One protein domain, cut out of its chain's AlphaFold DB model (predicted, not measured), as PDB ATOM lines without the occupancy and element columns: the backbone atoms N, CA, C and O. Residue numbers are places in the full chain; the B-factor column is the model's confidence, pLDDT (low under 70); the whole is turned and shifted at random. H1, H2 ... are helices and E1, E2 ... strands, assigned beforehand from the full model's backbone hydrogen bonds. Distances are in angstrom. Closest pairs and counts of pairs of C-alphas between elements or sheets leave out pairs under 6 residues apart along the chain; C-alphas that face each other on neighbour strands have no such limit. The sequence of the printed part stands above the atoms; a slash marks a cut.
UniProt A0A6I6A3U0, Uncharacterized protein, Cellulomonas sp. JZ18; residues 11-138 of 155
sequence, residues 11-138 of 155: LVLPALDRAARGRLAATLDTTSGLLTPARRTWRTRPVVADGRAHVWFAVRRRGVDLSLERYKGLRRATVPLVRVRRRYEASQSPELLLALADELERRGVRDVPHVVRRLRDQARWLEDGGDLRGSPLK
ATOM      1  N   LEU A  11     126.700 165.394 153.844       95.25
ATOM      2  CA  LEU A  11     126.854 164.125 153.140       95.25
ATOM      3  C   LEU A  11     127.049 163.008 154.164       95.25
ATOM      4  O   LEU A  11     127.970 163.037 154.983       95.25
ATOM      5  N   VAL A  12     126.184 162.005 154.112       95.62
ATOM      6  CA  VAL A  12     126.240 160.837 154.989       95.62
ATOM      7  C   VAL A  12     126.966 159.720 154.251       95.62
ATOM      8  O   VAL A  12     126.534 159.323 153.175       95.62
ATOM      9  N   LEU A  13     128.064 159.216 154.821       95.44
ATOM     10  CA  LEU A  13     128.902 158.188 154.200       95.44
ATOM     11  C   LEU A  13     128.721 156.856 154.946       95.44
ATOM     12  O   LEU A  13     129.249 156.699 156.057       95.44
ATOM     13  N   PRO A  14     127.973 155.892 154.377       94.75
ATOM     14  CA  PRO A  14     127.780 154.572 154.961       94.75
ATOM     15  C   PRO A  14     129.080 153.805 155.209       94.75
ATOM     16  O   PRO A  14     130.069 153.920 154.483       94.75
ATOM     17  N   ALA A  15     129.055 152.950 156.227       93.44
ATOM     18  CA  ALA A  15     130.069 151.930 156.408       93.44
ATOM     19  C   ALA A  15     129.947 150.853 155.323       93.44
ATOM     20  O   ALA A  15     128.872 150.320 155.069       93.44
ATOM     21  N   LEU A  16     131.085 150.481 154.736       91.31
ATOM     22  CA  LEU A  16     131.182 149.437 153.711       91.31
ATOM     23  C   LEU A  16     131.571 148.076 154.312       91.31
ATOM     24  O   LEU A  16     132.373 147.345 153.736       91.31
ATOM     25  N   ASP A  17     131.094 147.757 155.518       82.06
ATOM     26  CA  ASP A  17     131.280 146.433 156.121       82.06
ATOM     27  C   ASP A  17     129.943 145.687 156.138       82.06
ATOM     28  O   ASP A  17     128.926 146.225 156.576       82.06
ATOM     29  N   ARG A  18     129.960 144.424 155.701       73.12
ATOM     30  CA  ARG A  18     128.794 143.535 155.701       73.12
ATOM     31  C   ARG A  18     128.147 143.427 157.084       73.12
ATOM     32  O   ARG A  18     126.925 143.392 157.171       73.12
ATOM     33  N   ALA A  19     128.950 143.394 158.148       74.56
ATOM     34  CA  ALA A  19     128.472 143.313 159.530       74.56
ATOM     35  C   ALA A  19     127.993 144.668 160.088       74.56
ATOM     36  O   ALA A  19     127.441 144.730 161.183       74.56
ATOM     37  N   ALA A  20     128.210 145.760 159.349       69.94
ATOM     38  CA  ALA A  20     127.874 147.124 159.740       69.94
ATOM     39  C   ALA A  20     126.803 147.741 158.825       69.94
ATOM     40  O   ALA A  20     126.745 148.964 158.701       69.94
ATOM     41  N   ARG A  21     125.969 146.921 158.172       68.56
ATOM     42  CA  ARG A  21     124.905 147.402 157.278       68.56
ATOM     43  C   ARG A  21     124.016 148.415 158.014       68.56
ATOM     44  O   ARG A  21     123.575 148.151 159.127       68.56
ATOM     45  N   GLY A  22     123.805 149.581 157.406       73.38
ATOM     46  CA  GLY A  22     123.047 150.688 158.003       73.38
ATOM     47  C   GLY A  22     123.832 151.560 158.990       73.38
ATOM     48  O   GLY A  22     123.306 152.568 159.452       73.38
ATOM     49  N   ARG A  23     125.093 151.232 159.308       89.00
ATOM     50  CA  ARG A  23     125.957 152.101 160.119       89.00
ATOM     51  C   ARG A  23     126.648 153.149 159.259       89.00
ATOM     52  O   ARG A  23     126.930 152.934 158.081       89.00
ATOM     53  N   LEU A  24     126.999 154.256 159.896       93.25
ATOM     54  CA  LEU A  24     127.770 155.330 159.287       93.25
ATOM     55  C   LEU A  24     129.268 155.077 159.448       93.25
ATOM     56  O   LEU A  24     129.724 154.630 160.500       93.25
ATOM     57  N   ALA A  25     130.037 155.395 158.412       94.50
ATOM     58  CA  ALA A  25     131.482 155.536 158.516       94.50
ATOM     59  C   ALA A  25     131.874 156.974 158.852       94.50
ATOM     60  O   ALA A  25     132.780 157.179 159.662       94.50
ATOM     61  N   ALA A  26     131.198 157.953 158.249       96.44
ATOM     62  CA  ALA A  26     131.433 159.368 158.493       96.44
ATOM     63  C   ALA A  26     130.252 160.233 158.041       96.44
ATOM     64  O   ALA A  26     129.369 159.779 157.314       96.44
ATOM     65  N   THR A  27     130.283 161.496 158.445       97.12
ATOM     66  CA  THR A  27     129.461 162.572 157.893       97.12
ATOM     67  C   THR A  27     130.366 163.722 157.470       97.12
ATOM     68  O   THR A  27     131.323 164.036 158.174       97.12
ATOM     69  N   LEU A  28     130.094 164.338 156.326       96.81
ATOM     70  CA  LEU A  28     130.725 165.585 155.905       96.81
ATOM     71  C   LEU A  28     129.679 166.683 155.966       96.81
ATOM     72  O   LEU A  28     128.757 166.678 155.162       96.81
ATOM     73  N   ASP A  29     129.812 167.596 156.915       96.06
ATOM     74  CA  ASP A  29     128.967 168.783 156.974       96.06
ATOM     75  C   ASP A  29     129.338 169.722 155.813       96.06
ATOM     76  O   ASP A  29     130.471 170.195 155.724       96.06
ATOM     77  N   THR A  30     128.405 169.951 154.891       94.62
ATOM     78  CA  THR A  30     128.615 170.731 153.657       94.62
ATOM     79  C   THR A  30     128.552 172.237 153.904       94.62
ATOM     80  O   THR A  30     128.901 173.018 153.022       94.62
ATOM     81  N   THR A  31     128.185 172.686 155.103       93.38
ATOM     82  CA  THR A  31     128.228 174.104 155.487       93.38
ATOM     83  C   THR A  31     129.622 174.460 155.997       93.38
ATOM     84  O   THR A  31     130.297 175.337 155.454       93.38
ATOM     85  N   SER A  32     130.125 173.698 156.962       93.56
ATOM     86  CA  SER A  32     131.413 173.907 157.635       93.56
ATOM     87  C   SER A  32     132.605 173.210 156.968       93.56
ATOM     88  O   SER A  32     133.745 173.598 157.210       93.56
ATOM     89  N   GLY A  33     132.369 172.186 156.145       94.50
ATOM     90  CA  GLY A  33     133.411 171.330 155.573       94.50
ATOM     91  C   GLY A  33     133.954 170.308 156.575       94.50
ATOM     92  O   GLY A  33     134.996 169.700 156.336       94.50
ATOM     93  N   LEU A  34     133.305 170.125 157.730       96.19
ATOM     94  CA  LEU A  34     133.795 169.238 158.778       96.19
ATOM     95  C   LEU A  34     133.499 167.773 158.444       96.19
ATOM     96  O   LEU A  34     132.367 167.301 158.568       96.19
ATOM     97  N   LEU A  35     134.547 167.022 158.110       96.88
ATOM     98  CA  LEU A  35     134.481 165.577 157.955       96.88
ATOM     99  C   LEU A  35     134.612 164.897 159.320       96.88
ATOM    100  O   LEU A  35     135.687 164.860 159.921       96.88
ATOM    101  N   THR A  36     133.516 164.324 159.802       96.31
ATOM    102  CA  THR A  36     133.406 163.664 161.102       96.31
ATOM    103  C   THR A  36     133.360 162.144 160.941       96.31
ATOM    104  O   THR A  36     132.340 161.605 160.517       96.31
ATOM    105  N   PRO A  37     134.419 161.404 161.322       95.56
ATOM    106  CA  PRO A  37     134.374 159.947 161.334       95.56
ATOM    107  C   PRO A  37     133.482 159.442 162.477       95.56
ATOM    108  O   PRO A  37     133.537 159.955 163.601       95.56
ATOM    109  N   ALA A  38     132.706 158.393 162.206       93.25
ATOM    110  CA  ALA A  38     131.858 157.734 163.198       93.25
ATOM    111  C   ALA A  38     132.703 157.046 164.279       93.25
ATOM    112  O   ALA A  38     132.431 157.167 165.473       93.25
ATOM    113  N   ARG A  39     133.789 156.368 163.878       89.75
ATOM    114  CA  ARG A  39     134.764 155.800 164.814       89.75
ATOM    115  C   ARG A  39     135.861 156.815 165.107       89.75
ATOM    116  O   ARG A  39     136.665 157.132 164.233       89.75
ATOM    117  N   ARG A  40     135.941 157.262 166.360       91.38
ATOM    118  CA  ARG A  40     136.952 158.221 166.819       91.38
ATOM    119  C   ARG A  40     138.031 157.526 167.640       91.38
ATOM    120  O   ARG A  40     137.748 156.662 168.462       91.38
ATOM    121  N   THR A  41     139.274 157.917 167.413       89.88
ATOM    122  CA  THR A  41     140.444 157.503 168.198       89.88
ATOM    123  C   THR A  41     141.308 158.732 168.453       89.88
ATOM    124  O   THR A  41     140.971 159.832 168.020       89.88
ATOM    125  N   TRP A  42     142.442 158.585 169.131       89.00
ATOM    126  CA  TRP A  42     143.358 159.710 169.304       89.00
ATOM    127  C   TRP A  42     143.916 160.238 167.962       89.00
ATOM    128  O   TRP A  42     144.045 161.450 167.815       89.00
ATOM    129  N   ARG A  43     144.140 159.361 166.963       87.62
ATOM    130  CA  ARG A  43     144.543 159.735 165.586       87.62
ATOM    131  C   ARG A  43     143.364 159.993 164.645       87.62
ATOM    132  O   ARG A  43     143.521 160.710 163.664       87.62
ATOM    133  N   THR A  44     142.200 159.394 164.902       91.88
ATOM    134  CA  THR A  44     141.014 159.503 164.037       91.88
ATOM    135  C   THR A  44     140.013 160.477 164.640       91.88
ATOM    136  O   THR A  44     139.304 160.137 165.587       91.88
ATOM    137  N   ARG A  45     139.964 161.702 164.120       94.00
ATOM    138  CA  ARG A  45     139.161 162.805 164.669       94.00
ATOM    139  C   ARG A  45     138.506 163.595 163.533       94.00
ATOM    140  O   ARG A  45     138.912 163.421 162.388       94.00
ATOM    141  N   PRO A  46     137.508 164.442 163.837       95.44
ATOM    142  CA  PRO A  46     136.966 165.363 162.850       95.44
ATOM    143  C   PRO A  46     138.050 166.272 162.260       95.44
ATOM    144  O   PRO A  46     138.921 166.745 162.996       95.44
ATOM    145  N   VAL A  47     137.991 166.502 160.948       95.94
ATOM    146  CA  VAL A  47     138.918 167.371 160.207       95.94
ATOM    147  C   VAL A  47     138.119 168.254 159.258       95.94
ATOM    148  O   VAL A  47     137.227 167.768 158.571       95.94
ATOM    149  N   VAL A  48     138.429 169.548 159.237       95.56
ATOM    150  CA  VAL A  48     137.828 170.500 158.294       95.56
ATOM    151  C   VAL A  48     138.514 170.357 156.938       95.56
ATOM    152  O   VAL A  48     139.742 170.410 156.865       95.56
ATOM    153  N   ALA A  49     137.721 170.170 155.887       94.75
ATOM    154  CA  ALA A  49     138.141 170.240 154.497       94.75
ATOM    155  C   ALA A  49     138.301 171.716 154.108       94.75
ATOM    156  O   ALA A  49     137.335 172.388 153.766       94.75
ATOM    157  N   ASP A  50     139.525 172.226 154.227       93.62
ATOM    158  CA  ASP A  50     139.926 173.577 153.832       93.62
ATOM    159  C   ASP A  50     141.304 173.538 153.142       93.62
ATOM    160  O   ASP A  50     141.955 172.492 153.092       93.62
ATOM    161  N   GLY A  51     141.796 174.681 152.656       91.31
ATOM    162  CA  GLY A  51     143.111 174.785 152.000       91.31
ATOM    163  C   GLY A  51     144.335 174.495 152.886       91.31
ATOM    164  O   GLY A  51     145.476 174.592 152.422       91.31
ATOM    165  N   ARG A  52     144.140 174.150 154.167       91.44
ATOM    166  CA  ARG A  52     145.191 173.672 155.086       91.44
ATOM    167  C   ARG A  52     145.138 172.159 155.290       91.44
ATOM    168  O   ARG A  52     146.029 171.610 155.945       91.44
ATOM    169  N   ALA A  53     144.104 171.495 154.788       93.31
ATOM    170  CA  ALA A  53     144.006 170.050 154.763       93.31
ATOM    171  C   ALA A  53     144.563 169.483 153.453       93.31
ATOM    172  O   ALA A  53     144.554 170.138 152.414       93.31
ATOM    173  N   HIS A  54     145.049 168.254 153.538       92.56
ATOM    174  CA  HIS A  54     145.476 167.414 152.433       92.56
ATOM    175  C   HIS A  54     144.498 166.260 152.309       92.56
ATOM    176  O   HIS A  54     144.094 165.682 153.327       92.56
ATOM    177  N   VAL A  55     144.138 165.916 151.076       93.75
ATOM    178  CA  VAL A  55     143.288 164.766 150.786       93.75
ATOM    179  C   VAL A  55     144.027 163.767 149.909       93.75
ATOM    180  O   VAL A  55     144.670 164.132 148.934       93.75
ATOM    181  N   TRP A  56     143.935 162.485 150.248       93.06
ATOM    182  CA  TRP A  56     144.539 161.418 149.452       93.06
ATOM    183  C   TRP A  56     143.775 160.105 149.589       93.06
ATOM    184  O   TRP A  56     142.941 159.916 150.484       93.06
ATOM    185  N   PHE A  57     144.100 159.158 148.713       94.19
ATOM    186  CA  PHE A  57     143.610 157.790 148.811       94.19
ATOM    187  C   PHE A  57     144.581 156.923 149.606       94.19
ATOM    188  O   PHE A  57     145.739 156.755 149.234       94.19
ATOM    189  N   ALA A  58     144.095 156.304 150.676       90.94
ATOM    190  CA  ALA A  58     144.814 155.240 151.361       90.94
ATOM    191  C   ALA A  58     144.406 153.891 150.751       90.94
ATOM    192  O   ALA A  58     143.371 153.306 151.095       90.94
ATOM    193  N   VAL A  59     145.228 153.404 149.822       90.00
ATOM    194  CA  VAL A  59     145.014 152.136 149.118       90.00
ATOM    195  C   VAL A  59     145.447 150.976 150.010       90.00
ATOM    196  O   VAL A  59     146.574 150.907 150.495       90.00
ATOM    197  N   ARG A  60     144.550 150.016 150.230       87.56
ATOM    198  CA  ARG A  60     144.809 148.809 151.022       87.56
ATOM    199  C   ARG A  60     144.567 147.567 150.179       87.56
ATOM    200  O   ARG A  60     143.803 147.570 149.219       87.56
ATOM    201  N   ARG A  61     145.108 146.430 150.626       86.00
ATOM    202  CA  ARG A  61     144.891 145.121 149.974       86.00
ATOM    203  C   ARG A  61     143.410 144.788 149.714       86.00
ATOM    204  O   ARG A  61     143.115 144.057 148.776       86.00
ATOM    205  N   ARG A  62     142.494 145.261 150.566       87.94
ATOM    206  CA  ARG A  62     141.059 144.908 150.547       87.94
ATOM    207  C   ARG A  62     140.130 146.101 150.297       87.94
ATOM    208  O   ARG A  62     138.943 146.017 150.607       87.94
ATOM    209  N   GLY A  63     140.645 147.221 149.801       92.12
ATOM    210  CA  GLY A  63     139.820 148.398 149.548       92.12
ATOM    211  C   GLY A  63     140.598 149.700 149.544       92.12
ATOM    212  O   GLY A  63     141.805 149.711 149.758       92.12
ATOM    213  N   VAL A  64     139.873 150.789 149.339       94.06
ATOM    214  CA  VAL A  64     140.418 152.144 149.262       94.06
ATOM    215  C   VAL A  64     139.649 153.034 150.223       94.06
ATOM    216  O   VAL A  64     138.422 152.927 150.330       94.06
ATOM    217  N   ASP A  65     140.381 153.873 150.946       94.75
ATOM    218  CA  ASP A  65     139.828 154.911 151.809       94.75
ATOM    219  C   ASP A  65     140.173 156.291 151.262       94.75
ATOM    220  O   ASP A  65     141.294 156.494 150.805       94.75
ATOM    221  N   LEU A  66     139.263 157.251 151.398       95.31
ATOM    222  CA  LEU A  66     139.622 158.663 151.383       95.31
ATOM    223  C   LEU A  66     140.170 159.035 152.760       95.31
ATOM    224  O   LEU A  66     139.561 158.699 153.778       95.31
ATOM    225  N   SER A  67     141.303 159.723 152.808       95.00
ATOM    226  CA  SER A  67     141.846 160.298 154.037       95.00
ATOM    227  C   SER A  67     142.007 161.799 153.886       95.00
ATOM    228  O   SER A  67     142.445 162.271 152.844       95.00
ATOM    229  N   LEU A  68     141.638 162.517 154.941       95.12
ATOM    230  CA  LEU A  68     141.772 163.957 155.074       95.12
ATOM    231  C   LEU A  68     142.567 164.252 156.348       95.12
ATOM    232  O   LEU A  68     142.194 163.795 157.431       95.12
ATOM    233  N   GLU A  69     143.640 165.022 156.241       94.25
ATOM    234  CA  GLU A  69     144.513 165.380 157.365       94.25
ATOM    235  C   GLU A  69     144.938 166.838 157.251       94.25
ATOM    236  O   GLU A  69     145.151 167.344 156.154       94.25
ATOM    237  N   ARG A  70     145.078 167.535 158.381       89.69
ATOM    238  CA  ARG A  70     145.662 168.882 158.364       89.69
ATOM    239  C   ARG A  70     147.172 168.814 158.180       89.69
ATOM    240  O   ARG A  70     147.816 167.951 158.763       89.69
ATOM    241  N   TYR A  71     147.745 169.772 157.456       70.00
ATOM    242  CA  TYR A  71     149.197 169.914 157.339       70.00
ATOM    243  C   TYR A  71     149.857 169.974 158.731       70.00
ATOM    244  O   TYR A  71     149.434 170.759 159.584       70.00
ATOM    245  N   LYS A  72     150.866 169.119 158.973       72.44
ATOM    246  CA  LYS A  72     151.519 168.891 160.288       72.44
ATOM    247  C   LYS A  72     150.569 168.425 161.409       72.44
ATOM    248  O   LYS A  72     150.900 168.508 162.591       72.44
ATOM    249  N   GLY A  73     149.379 167.946 161.064       71.25
ATOM    250  CA  GLY A  73     148.376 167.487 162.012       71.25
ATOM    251  C   GLY A  73     148.575 166.025 162.403       71.25
ATOM    252  O   GLY A  73     148.666 165.150 161.562       71.25
ATOM    253  N   LEU A  74     148.515 165.719 163.698       80.25
ATOM    254  CA  LEU A  74     148.478 164.330 164.199       80.25
ATOM    255  C   LEU A  74     147.117 163.630 163.977       80.25
ATOM    256  O   LEU A  74     146.914 162.495 164.419       80.25
ATOM    257  N   ARG A  75     146.147 164.332 163.375       88.56
ATOM    258  CA  ARG A  75     144.730 163.957 163.316       88.56
ATOM    259  C   ARG A  75     144.265 163.840 161.876       88.56
ATOM    260  O   ARG A  75     144.393 164.796 161.118       88.56
ATOM    261  N   ARG A  76     143.599 162.731 161.568       93.56
ATOM    262  CA  ARG A  76     142.990 162.467 160.263       93.56
ATOM    263  C   ARG A  76     141.541 162.016 160.380       93.56
ATOM    264  O   ARG A  76     141.172 161.330 161.335       93.56
ATOM    265  N   ALA A  77     140.750 162.343 159.374       95.44
ATOM    266  CA  ALA A  77     139.455 161.739 159.118       95.44
ATOM    267  C   ALA A  77     139.603 160.759 157.946       95.44
ATOM    268  O   ALA A  77     140.277 161.053 156.964       95.44
ATOM    269  N   THR A  78     139.013 159.569 158.058       93.69
ATOM    270  CA  THR A  78     139.158 158.508 157.052       93.69
ATOM    271  C   THR A  78     137.800 157.895 156.765       93.69
ATOM    272  O   THR A  78     137.069 157.567 157.702       93.69
ATOM    273  N   VAL A  79     137.484 157.699 155.484       93.50
ATOM    274  CA  VAL A  79     136.198 157.161 155.030       93.50
ATOM    275  C   VAL A  79     136.414 156.075 153.978       93.50
ATOM    276  O   VAL A  79     137.175 156.290 153.037       93.50
ATOM    277  N   PRO A  80     135.765 154.904 154.100       94.38
ATOM    278  CA  PRO A  80     135.857 153.855 153.098       94.38
ATOM    279  C   PRO A  80     135.131 154.250 151.811       94.38
ATOM    280  O   PRO A  80     133.950 154.584 151.849       94.38
ATOM    281  N   LEU A  81     135.816 154.141 150.672       95.75
ATOM    282  CA  LEU A  81     135.227 154.358 149.345       95.75
ATOM    283  C   LEU A  81     134.878 153.044 148.654       95.75
ATOM    284  O   LEU A  81     133.824 152.921 148.040       95.75
ATOM    285  N   VAL A  82     135.770 152.060 148.783       94.44
ATOM    286  CA  VAL A  82     135.643 150.736 148.166       94.44
ATOM    287  C   VAL A  82     136.114 149.674 149.151       94.44
ATOM    288  O   VAL A  82     137.120 149.847 149.852       94.44
ATOM    289  N   ARG A  83     135.417 148.541 149.197       93.81
ATOM    290  CA  ARG A  83     135.809 147.329 149.915       93.81
ATOM    291  C   ARG A  83     135.618 146.121 149.022       93.81
ATOM    292  O   ARG A  83     134.544 145.910 148.485       93.81
ATOM    293  N   VAL A  84     136.664 145.307 148.921       90.81
ATOM    294  CA  VAL A  84     136.655 144.053 148.164       90.81
ATOM    295  C   VAL A  84     137.227 142.954 149.052       90.81
ATOM    296  O   VAL A  84     138.401 142.969 149.437       90.81
ATOM    297  N   ARG A  85     136.379 141.993 149.412       88.31
ATOM    298  CA  ARG A  85     136.716 140.774 150.153       88.31
ATOM    299  C   ARG A  85     136.252 139.563 149.344       88.31
ATOM    300  O   ARG A  85     135.391 139.677 148.487       88.31
ATOM    301  N   ARG A  86     136.770 138.369 149.668       84.44
ATOM    302  CA  ARG A  86     136.494 137.121 148.921       84.44
ATOM    303  C   ARG A  86     135.006 136.844 148.640       84.44
ATOM    304  O   ARG A  86     134.715 136.223 147.632       84.44
ATOM    305  N   ARG A  87     134.099 137.254 149.535       86.31
ATOM    306  CA  ARG A  87     132.646 136.990 149.460       86.31
ATOM    307  C   ARG A  87     131.788 138.249 149.641       86.31
ATOM    308  O   ARG A  87     130.623 138.149 150.022       86.31
ATOM    309  N   TYR A  88     132.389 139.432 149.532       87.94
ATOM    310  CA  TYR A  88     131.684 140.683 149.793       87.94
ATOM    311  C   TYR A  88     132.406 141.858 149.156       87.94
ATOM    312  O   TYR A  88     133.595 142.067 149.417       87.94
ATOM    313  N   GLU A  89     131.661 142.637 148.387       91.12
ATOM    314  CA  GLU A  89     132.147 143.817 147.693       91.12
ATOM    315  C   GLU A  89     131.141 144.941 147.909       91.12
ATOM    316  O   GLU A  89     129.934 144.705 147.927       91.12
ATOM    317  N   ALA A  90     131.649 146.138 148.176       93.31
ATOM    318  CA  ALA A  90     130.825 147.313 148.398       93.31
ATOM    319  C   ALA A  90     131.593 148.583 148.047       93.31
ATOM    320  O   ALA A  90     132.807 148.669 148.255       93.31
ATOM    321  N   SER A  91     130.864 149.585 147.579       95.44
ATOM    322  CA  SER A  91     131.352 150.938 147.351       95.44
ATOM    323  C   SER A  91     130.367 151.956 147.905       95.44
ATOM    324  O   SER A  91     129.216 151.628 148.203       95.44
ATOM    325  N   GLN A  92     130.823 153.198 148.025       96.38
ATOM    326  CA  GLN A  92     129.893 154.325 148.043       96.38
ATOM    327  C   GLN A  92     129.148 154.389 146.703       96.38
ATOM    328  O   GLN A  92     129.642 153.874 145.692       96.38
ATOM    329  N   SER A  93     127.956 154.984 146.707       95.69
ATOM    330  CA  SER A  93     127.171 155.142 145.482       95.69
ATOM    331  C   SER A  93     127.807 156.182 144.548       95.69
ATOM    332  O   SER A  93     128.550 157.047 145.033       95.69
ATOM    333  N   PRO A  94     127.533 156.128 143.232       97.19
ATOM    334  CA  PRO A  94     128.018 157.130 142.284       97.19
ATOM    335  C   PRO A  94     127.685 158.561 142.715       97.19
ATOM    336  O   PRO A  94     128.565 159.418 142.754       97.19
ATOM    337  N   GLU A  95     126.455 158.798 143.174       96.81
ATOM    338  CA  GLU A  95     125.976 160.123 143.579       96.81
ATOM    339  C   GLU A  95     126.752 160.658 144.787       96.81
ATOM    340  O   GLU A  95     127.080 161.841 144.849       96.81
ATOM    341  N   LEU A  96     127.083 159.787 145.750       96.56
ATOM    342  CA  LEU A  96     127.894 160.166 146.908       96.56
ATOM    343  C   LEU A  96     129.342 160.468 146.520       96.56
ATOM    344  O   LEU A  96     129.949 161.360 147.109       96.56
ATOM    345  N   LEU A  97     129.905 159.733 145.560       97.56
ATOM    346  CA  LEU A  97     131.262 159.975 145.073       97.56
ATOM    347  C   LEU A  97     131.357 161.305 144.321       97.56
ATOM    348  O   LEU A  97     132.307 162.051 144.555       97.56
ATOM    349  N   LEU A  98     130.366 161.617 143.480       97.75
ATOM    350  CA  LEU A  98     130.269 162.898 142.778       97.75
ATOM    351  C   LEU A  98     130.089 164.056 143.765       97.75
ATOM    352  O   LEU A  98     130.893 164.982 143.762       97.75
ATOM    353  N   ALA A  99     129.131 163.952 144.692       96.69
ATOM    354  CA  ALA A  99     128.903 164.986 145.701       96.69
ATOM    355  C   ALA A  99     130.137 165.227 146.589       96.69
ATOM    356  O   ALA A  99     130.436 166.361 146.959       96.69
ATOM    357  N   LEU A 100     130.875 164.165 146.929       96.38
ATOM    358  CA  LEU A 100     132.125 164.281 147.676       96.38
ATOM    359  C   LEU A 100     133.219 164.968 146.852       96.38
ATOM    360  O   LEU A 100     133.976 165.763 147.405       96.38
ATOM    361  N   ALA A 101     133.312 164.673 145.554       96.38
ATOM    362  CA  ALA A 101     134.264 165.318 144.658       96.38
ATOM    363  C   ALA A 101     133.987 166.825 144.553       96.38
ATOM    364  O   ALA A 101     134.895 167.624 144.777       96.38
ATOM    365  N   ASP A 102     132.733 167.201 144.306       96.38
ATOM    366  CA  ASP A 102     132.325 168.600 144.168       96.38
ATOM    367  C   ASP A 102     132.554 169.384 145.467       96.38
ATOM    368  O   ASP A 102     133.032 170.519 145.445       96.38
ATOM    369  N   GLU A 103     132.293 168.768 146.624       96.00
ATOM    370  CA  GLU A 103     132.541 169.403 147.919       96.00
ATOM    371  C   GLU A 103     134.040 169.608 148.188       96.00
ATOM    372  O   GLU A 103     134.438 170.671 148.661       96.00
ATOM    373  N   LEU A 104     134.894 168.631 147.870       95.19
ATOM    374  CA  LEU A 104     136.347 168.778 148.020       95.19
ATOM    375  C   LEU A 104     136.916 169.852 147.082       95.19
ATOM    376  O   LEU A 104     137.775 170.632 147.502       95.19
ATOM    377  N   GLU A 105     136.418 169.906 145.844       95.19
ATOM    378  CA  GLU A 105     136.774 170.916 144.843       95.19
ATOM    379  C   GLU A 105     136.397 172.320 145.321       95.19
ATOM    380  O   GLU A 105     137.257 173.197 145.422       95.19
ATOM    381  N   ARG A 106     135.143 172.506 145.739       95.25
ATOM    382  CA  ARG A 106     134.621 173.780 146.251       95.25
ATOM    383  C   ARG A 106     135.399 174.312 147.453       95.25
ATOM    384  O   ARG A 106     135.509 175.522 147.636       95.25
ATOM    385  N   ARG A 107     135.916 173.420 148.300       93.06
ATOM    386  CA  ARG A 107     136.673 173.778 149.510       93.06
ATOM    387  C   ARG A 107     138.136 174.117 149.251       93.06
ATOM    388  O   ARG A 107     138.787 174.646 150.153       93.06
ATOM    389  N   GLY A 108     138.659 173.801 148.066       91.12
ATOM    390  CA  GLY A 108     140.056 174.053 147.724       91.12
ATOM    391  C   GLY A 108     141.038 173.321 148.641       91.12
ATOM    392  O   GLY A 108     142.055 173.895 149.032       91.12
ATOM    393  N   VAL A 109     140.723 172.080 149.035       91.75
ATOM    394  CA  VAL A 109     141.653 171.229 149.801       91.75
ATOM    395  C   VAL A 109     142.935 171.006 148.977       91.75
ATOM    396  O   VAL A 109     142.924 171.059 147.746       91.75
ATOM    397  N   ARG A 110     144.078 170.781 149.627       89.31
ATOM    398  CA  ARG A 110     145.328 170.477 148.912       89.31
ATOM    399  C   ARG A 110     145.270 169.088 148.279       89.31
ATOM    400  O   ARG A 110     144.604 168.199 148.807       89.31
ATOM    401  N   ASP A 111     145.974 168.918 147.162       84.50
ATOM    402  CA  ASP A 111     146.058 167.661 146.392       84.50
ATOM    403  C   ASP A 111     144.713 167.206 145.766       84.50
ATOM    404  O   ASP A 111     144.550 166.078 145.294       84.50
ATOM    405  N   VAL A 112     143.736 168.119 145.707       88.12
ATOM    406  CA  VAL A 112     142.361 167.885 145.236       88.12
ATOM    407  C   VAL A 112     142.216 167.479 143.771       88.12
ATOM    408  O   VAL A 112     141.425 166.565 143.528       88.12
ATOM    409  N   PRO A 113     142.925 168.070 142.784       89.50
ATOM    410  CA  PRO A 113     142.634 167.802 141.371       89.50
ATOM    411  C   PRO A 113     142.715 166.315 141.006       89.50
ATOM    412  O   PRO A 113     141.849 165.781 140.309       89.50
ATOM    413  N   HIS A 114     143.721 165.610 141.535       89.50
ATOM    414  CA  HIS A 114     143.855 164.172 141.322       89.50
ATOM    415  C   HIS A 114     142.721 163.388 141.996       89.50
ATOM    416  O   HIS A 114     142.148 162.481 141.388       89.50
ATOM    417  N   VAL A 115     142.386 163.730 143.242       93.19
ATOM    418  CA  VAL A 115     141.340 163.051 144.019       93.19
ATOM    419  C   VAL A 115     139.969 163.211 143.367       93.19
ATOM    420  O   VAL A 115     139.278 162.213 143.167       93.19
ATOM    421  N   VAL A 116     139.604 164.430 142.968       94.62
ATOM    422  CA  VAL A 116     138.330 164.742 142.301       94.62
ATOM    423  C   VAL A 116     138.174 163.937 141.022       94.62
ATOM    424  O   VAL A 116     137.169 163.245 140.850       94.62
ATOM    425  N   ARG A 117     139.196 163.945 140.158       94.62
ATOM    426  CA  ARG A 117     139.169 163.170 138.913       94.62
ATOM    427  C   ARG A 117     138.921 161.687 139.184       94.62
ATOM    428  O   ARG A 117     138.073 161.081 138.546       94.62
ATOM    429  N   ARG A 118     139.612 161.105 140.163       94.88
ATOM    430  CA  ARG A 118     139.472 159.680 140.498       94.88
ATOM    431  C   ARG A 118     138.127 159.320 141.122       94.88
ATOM    432  O   ARG A 118     137.639 158.217 140.887       94.88
ATOM    433  N   LEU A 119     137.530 160.216 141.906       96.69
ATOM    434  CA  LEU A 119     136.171 160.028 142.420       96.69
ATOM    435  C   LEU A 119     135.150 160.031 141.276       96.69
ATOM    436  O   LEU A 119     134.303 159.142 141.231       96.69
ATOM    437  N   ARG A 120     135.283 160.964 140.323       97.81
ATOM    438  CA  ARG A 120     134.444 161.029 139.115       97.81
ATOM    439  C   ARG A 120     134.632 159.797 138.218       97.81
ATOM    440  O   ARG A 120     133.642 159.185 137.829       97.81
ATOM    441  N   ASP A 121     135.875 159.365 137.980       96.62
ATOM    442  CA  ASP A 121     136.190 158.131 137.236       96.62
ATOM    443  C   ASP A 121     135.523 156.901 137.883       96.62
ATOM    444  O   ASP A 121     134.976 156.040 137.198       96.62
ATOM    445  N   GLN A 122     135.564 156.809 139.217       96.94
ATOM    446  CA  GLN A 122     134.934 155.716 139.955       96.94
ATOM    447  C   GLN A 122     133.408 155.766 139.887       96.94
ATOM    448  O   GLN A 122     132.795 154.709 139.773       96.94
ATOM    449  N   ALA A 123     132.804 156.951 140.001       97.50
ATOM    450  CA  ALA A 123     131.358 157.109 139.886       97.50
ATOM    451  C   ALA A 123     130.880 156.617 138.516       97.50
ATOM    452  O   ALA A 123     130.041 155.722 138.457       97.50
ATOM    453  N   ARG A 124     131.531 157.085 137.444       97.81
ATOM    454  CA  ARG A 124     131.243 156.657 136.072       97.81
ATOM    455  C   ARG A 124     131.405 155.149 135.883       97.81
ATOM    456  O   ARG A 124     130.519 154.499 135.350       97.81
ATOM    457  N   TRP A 125     132.499 154.568 136.383       96.56
ATOM    458  CA  TRP A 125     132.716 153.118 136.320       96.56
ATOM    459  C   TRP A 125     131.565 152.318 136.946       96.56
ATOM    460  O   TRP A 125     131.198 151.265 136.435       96.56
ATOM    461  N   LEU A 126     131.011 152.797 138.062       96.50
ATOM    462  CA  LEU A 126     129.890 152.144 138.738       96.50
ATOM    463  C   LEU A 126     128.569 152.329 137.985       96.50
ATOM    464  O   LEU A 126     127.784 151.386 137.927       96.50
ATOM    465  N   GLU A 127     128.330 153.511 137.416       96.38
ATOM    466  CA  GLU A 127     127.160 153.795 136.571       96.38
ATOM    467  C   GLU A 127     127.145 152.918 135.315       96.38
ATOM    468  O   GLU A 127     126.101 152.382 134.953       96.38
ATOM    469  N   ASP A 128     128.319 152.676 134.730       95.94
ATOM    470  CA  ASP A 128     128.510 151.787 133.579       95.94
ATOM    471  C   ASP A 128     128.380 150.285 133.944       95.94
ATOM    472  O   ASP A 128     128.568 149.412 133.097       95.94
ATOM    473  N   GLY A 129     128.072 149.947 135.205       93.81
ATOM    474  CA  GLY A 129     127.922 148.565 135.678       93.81
ATOM    475  C   GLY A 129     129.246 147.832 135.922       93.81
ATOM    476  O   GLY A 129     129.282 146.602 135.981       93.81
ATOM    477  N   GLY A 130     130.345 148.572 136.058       92.44
ATOM    478  CA  GLY A 130     131.680 148.024 136.232       92.44
ATOM    479  C   GLY A 130     131.879 147.275 137.553       92.44
ATOM    480  O   GLY A 130     131.441 147.693 138.627       92.44
ATOM    481  N   ASP A 131     132.630 146.173 137.494       92.00
ATOM    482  CA  ASP A 131     132.930 145.345 138.665       92.00
ATOM    483  C   ASP A 131     133.892 146.040 139.652       92.00
ATOM    484  O   ASP A 131     134.875 146.684 139.269       92.00
ATOM    485  N   LEU A 132     133.660 145.860 140.956       91.00
ATOM    486  CA  LEU A 132     134.465 146.483 142.011       91.00
ATOM    487  C   LEU A 132     135.886 145.924 142.079       91.00
ATOM    488  O   LEU A 132     136.785 146.589 142.614       91.00
ATOM    489  N   ARG A 133     136.155 144.735 141.526       87.81
ATOM    490  CA  ARG A 133     137.531 144.232 141.455       87.81
ATOM    491  C   ARG A 133     138.371 145.002 140.454       87.81
ATOM    492  O   ARG A 133     139.543 145.221 140.775       87.81
ATOM    493  N   GLY A 134     137.755 145.424 139.348       87.19
ATOM    494  CA  GLY A 134     138.320 146.268 138.292       87.19
ATOM    495  C   GLY A 134     138.258 147.772 138.572       87.19
ATOM    496  O   GLY A 134     138.682 148.556 137.733       87.19
ATOM    497  N   SER A 135     137.768 148.175 139.751       88.25
ATOM    498  CA  SER A 135     137.637 149.580 140.160       88.25
ATOM    499  C   SER A 135     138.899 150.415 139.858       88.25
ATOM    500  O   SER A 135     139.993 150.044 140.308       88.25
ATOM    501  N   PRO A 136     138.765 151.589 139.206       88.25
ATOM    502  CA  PRO A 136     139.893 152.482 138.928       88.25
ATOM    503  C   PRO A 136     140.604 152.977 140.197       88.25
ATOM    504  O   PRO A 136     141.812 153.213 140.171       88.25
ATOM    505  N   LEU A 137     139.910 153.069 141.339       88.44
ATOM    506  CA  LEU A 137     140.546 153.407 142.619       88.44
ATOM    507  C   LEU A 137     141.510 152.321 143.109       88.44
ATOM    508  O   LEU A 137     142.471 152.622 143.814       88.44
ATOM    509  N   LYS A 138     141.282 151.053 142.755       84.00
ATOM    510  CA  LYS A 138     142.172 149.948 143.139       84.00
ATOM    511  C   LYS A 138     143.412 149.832 142.256       84.00
ATOM    512  O   LYS A 138     144.355 149.161 142.671       84.00
TER     513      LYS A 138
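Overview. This is residues 11 to 138 of the 155 residues of an uncharacterized protein of Cellulomonas sp. JZ18 (UniProt A0A6I6A3U0). Two antiparallel sheets, E4 to E7 and E1 to E3, stand only partly face to face as a sandwich, and a helical hairpin of H1 and H2 covers one side of it. H2 packs over the larger, twisted sheet, H1 over E1 and E2 of the smaller, and the long link of residues 38 to 52 leads from the small sheet to the large one. The 128 printed residues have seven named strands followed by two named helices; each sheet is a meander, each strand the antiparallel neighbour of the one before, with the orders E4 - E5 - E6 - E7 and E1 - E2 - E3. The class is mixed, helices and strands; the whole is compact, with a radius of gyration of the C-alphas of 13.7 A and spans of 37 by 29 by 25 A.

Arrangement. In the larger sheet E4, residues 53 to 60, pairs with E5, residues 63 to 70, with N 56 and O 67 3.0 A apart. E5 pairs with E6, residues 76 to 85, where N 66 and O 79 are 2.8 A apart. E6 bends by 61 degrees at residue 82 and pairs with E7, residues 88 to 91, with N 83 and O 90 2.8 A apart. H2, residues 112 to 127, is on this sheet at a height of 10.1 A, over E4 and E6; its closest C-alphas to E4 are Val 112 and Val 55, 6.4 A. In the smaller sheet E2, residues 24 to 29, lies between E1, residues 11 to 14, and E3, residues 34 to 37; N 13 and O 26 are 2.9 A apart, N 27 and O 36 2.9 A. The sheets' best planes stand 43 degrees apart; the closest C-alphas of E3 and E6 are Pro 37 and Ala 77, 5.8 A. H1, residues 94 to 107, is on the smaller sheet, over E1 and E2, and only grazes the larger. H1 and H2 touch at a shallow tilt of 14 degrees, opposite ways, closest at the C-alphas of Pro 94 and Ala 123, 4.1 A. In H1 and H2 every O i to N i+4 pair is within hydrogen-bond range.

Along the chain. E4 is 21.6 A long, E5 23.1 A and E6 24.7 A; E4 begins at C-alpha 53 (144.006, 170.050, 154.763). E2 is 13.7 A long, E7 10.5 A, E1 9.8 A and E3 9.7 A; E1 begins at C-alpha 11 (126.854, 164.125, 153.140). H1 is 20.1 A long and H2 22.5 A, ending at C-alpha 127 (127.160, 153.795, 136.571).

Size, cuts and confidence. The two C-alphas farthest apart are those of Lys 72 and Gly 129, 39.7 A. The printed part has no cut. The link E3 to E4, 15 residues, is long, and its residues 47 to 48 pair with residues 34 to 35 of E3. The mean pLDDT of the printed part is 91.7, and residues 20 to 21 are under 70.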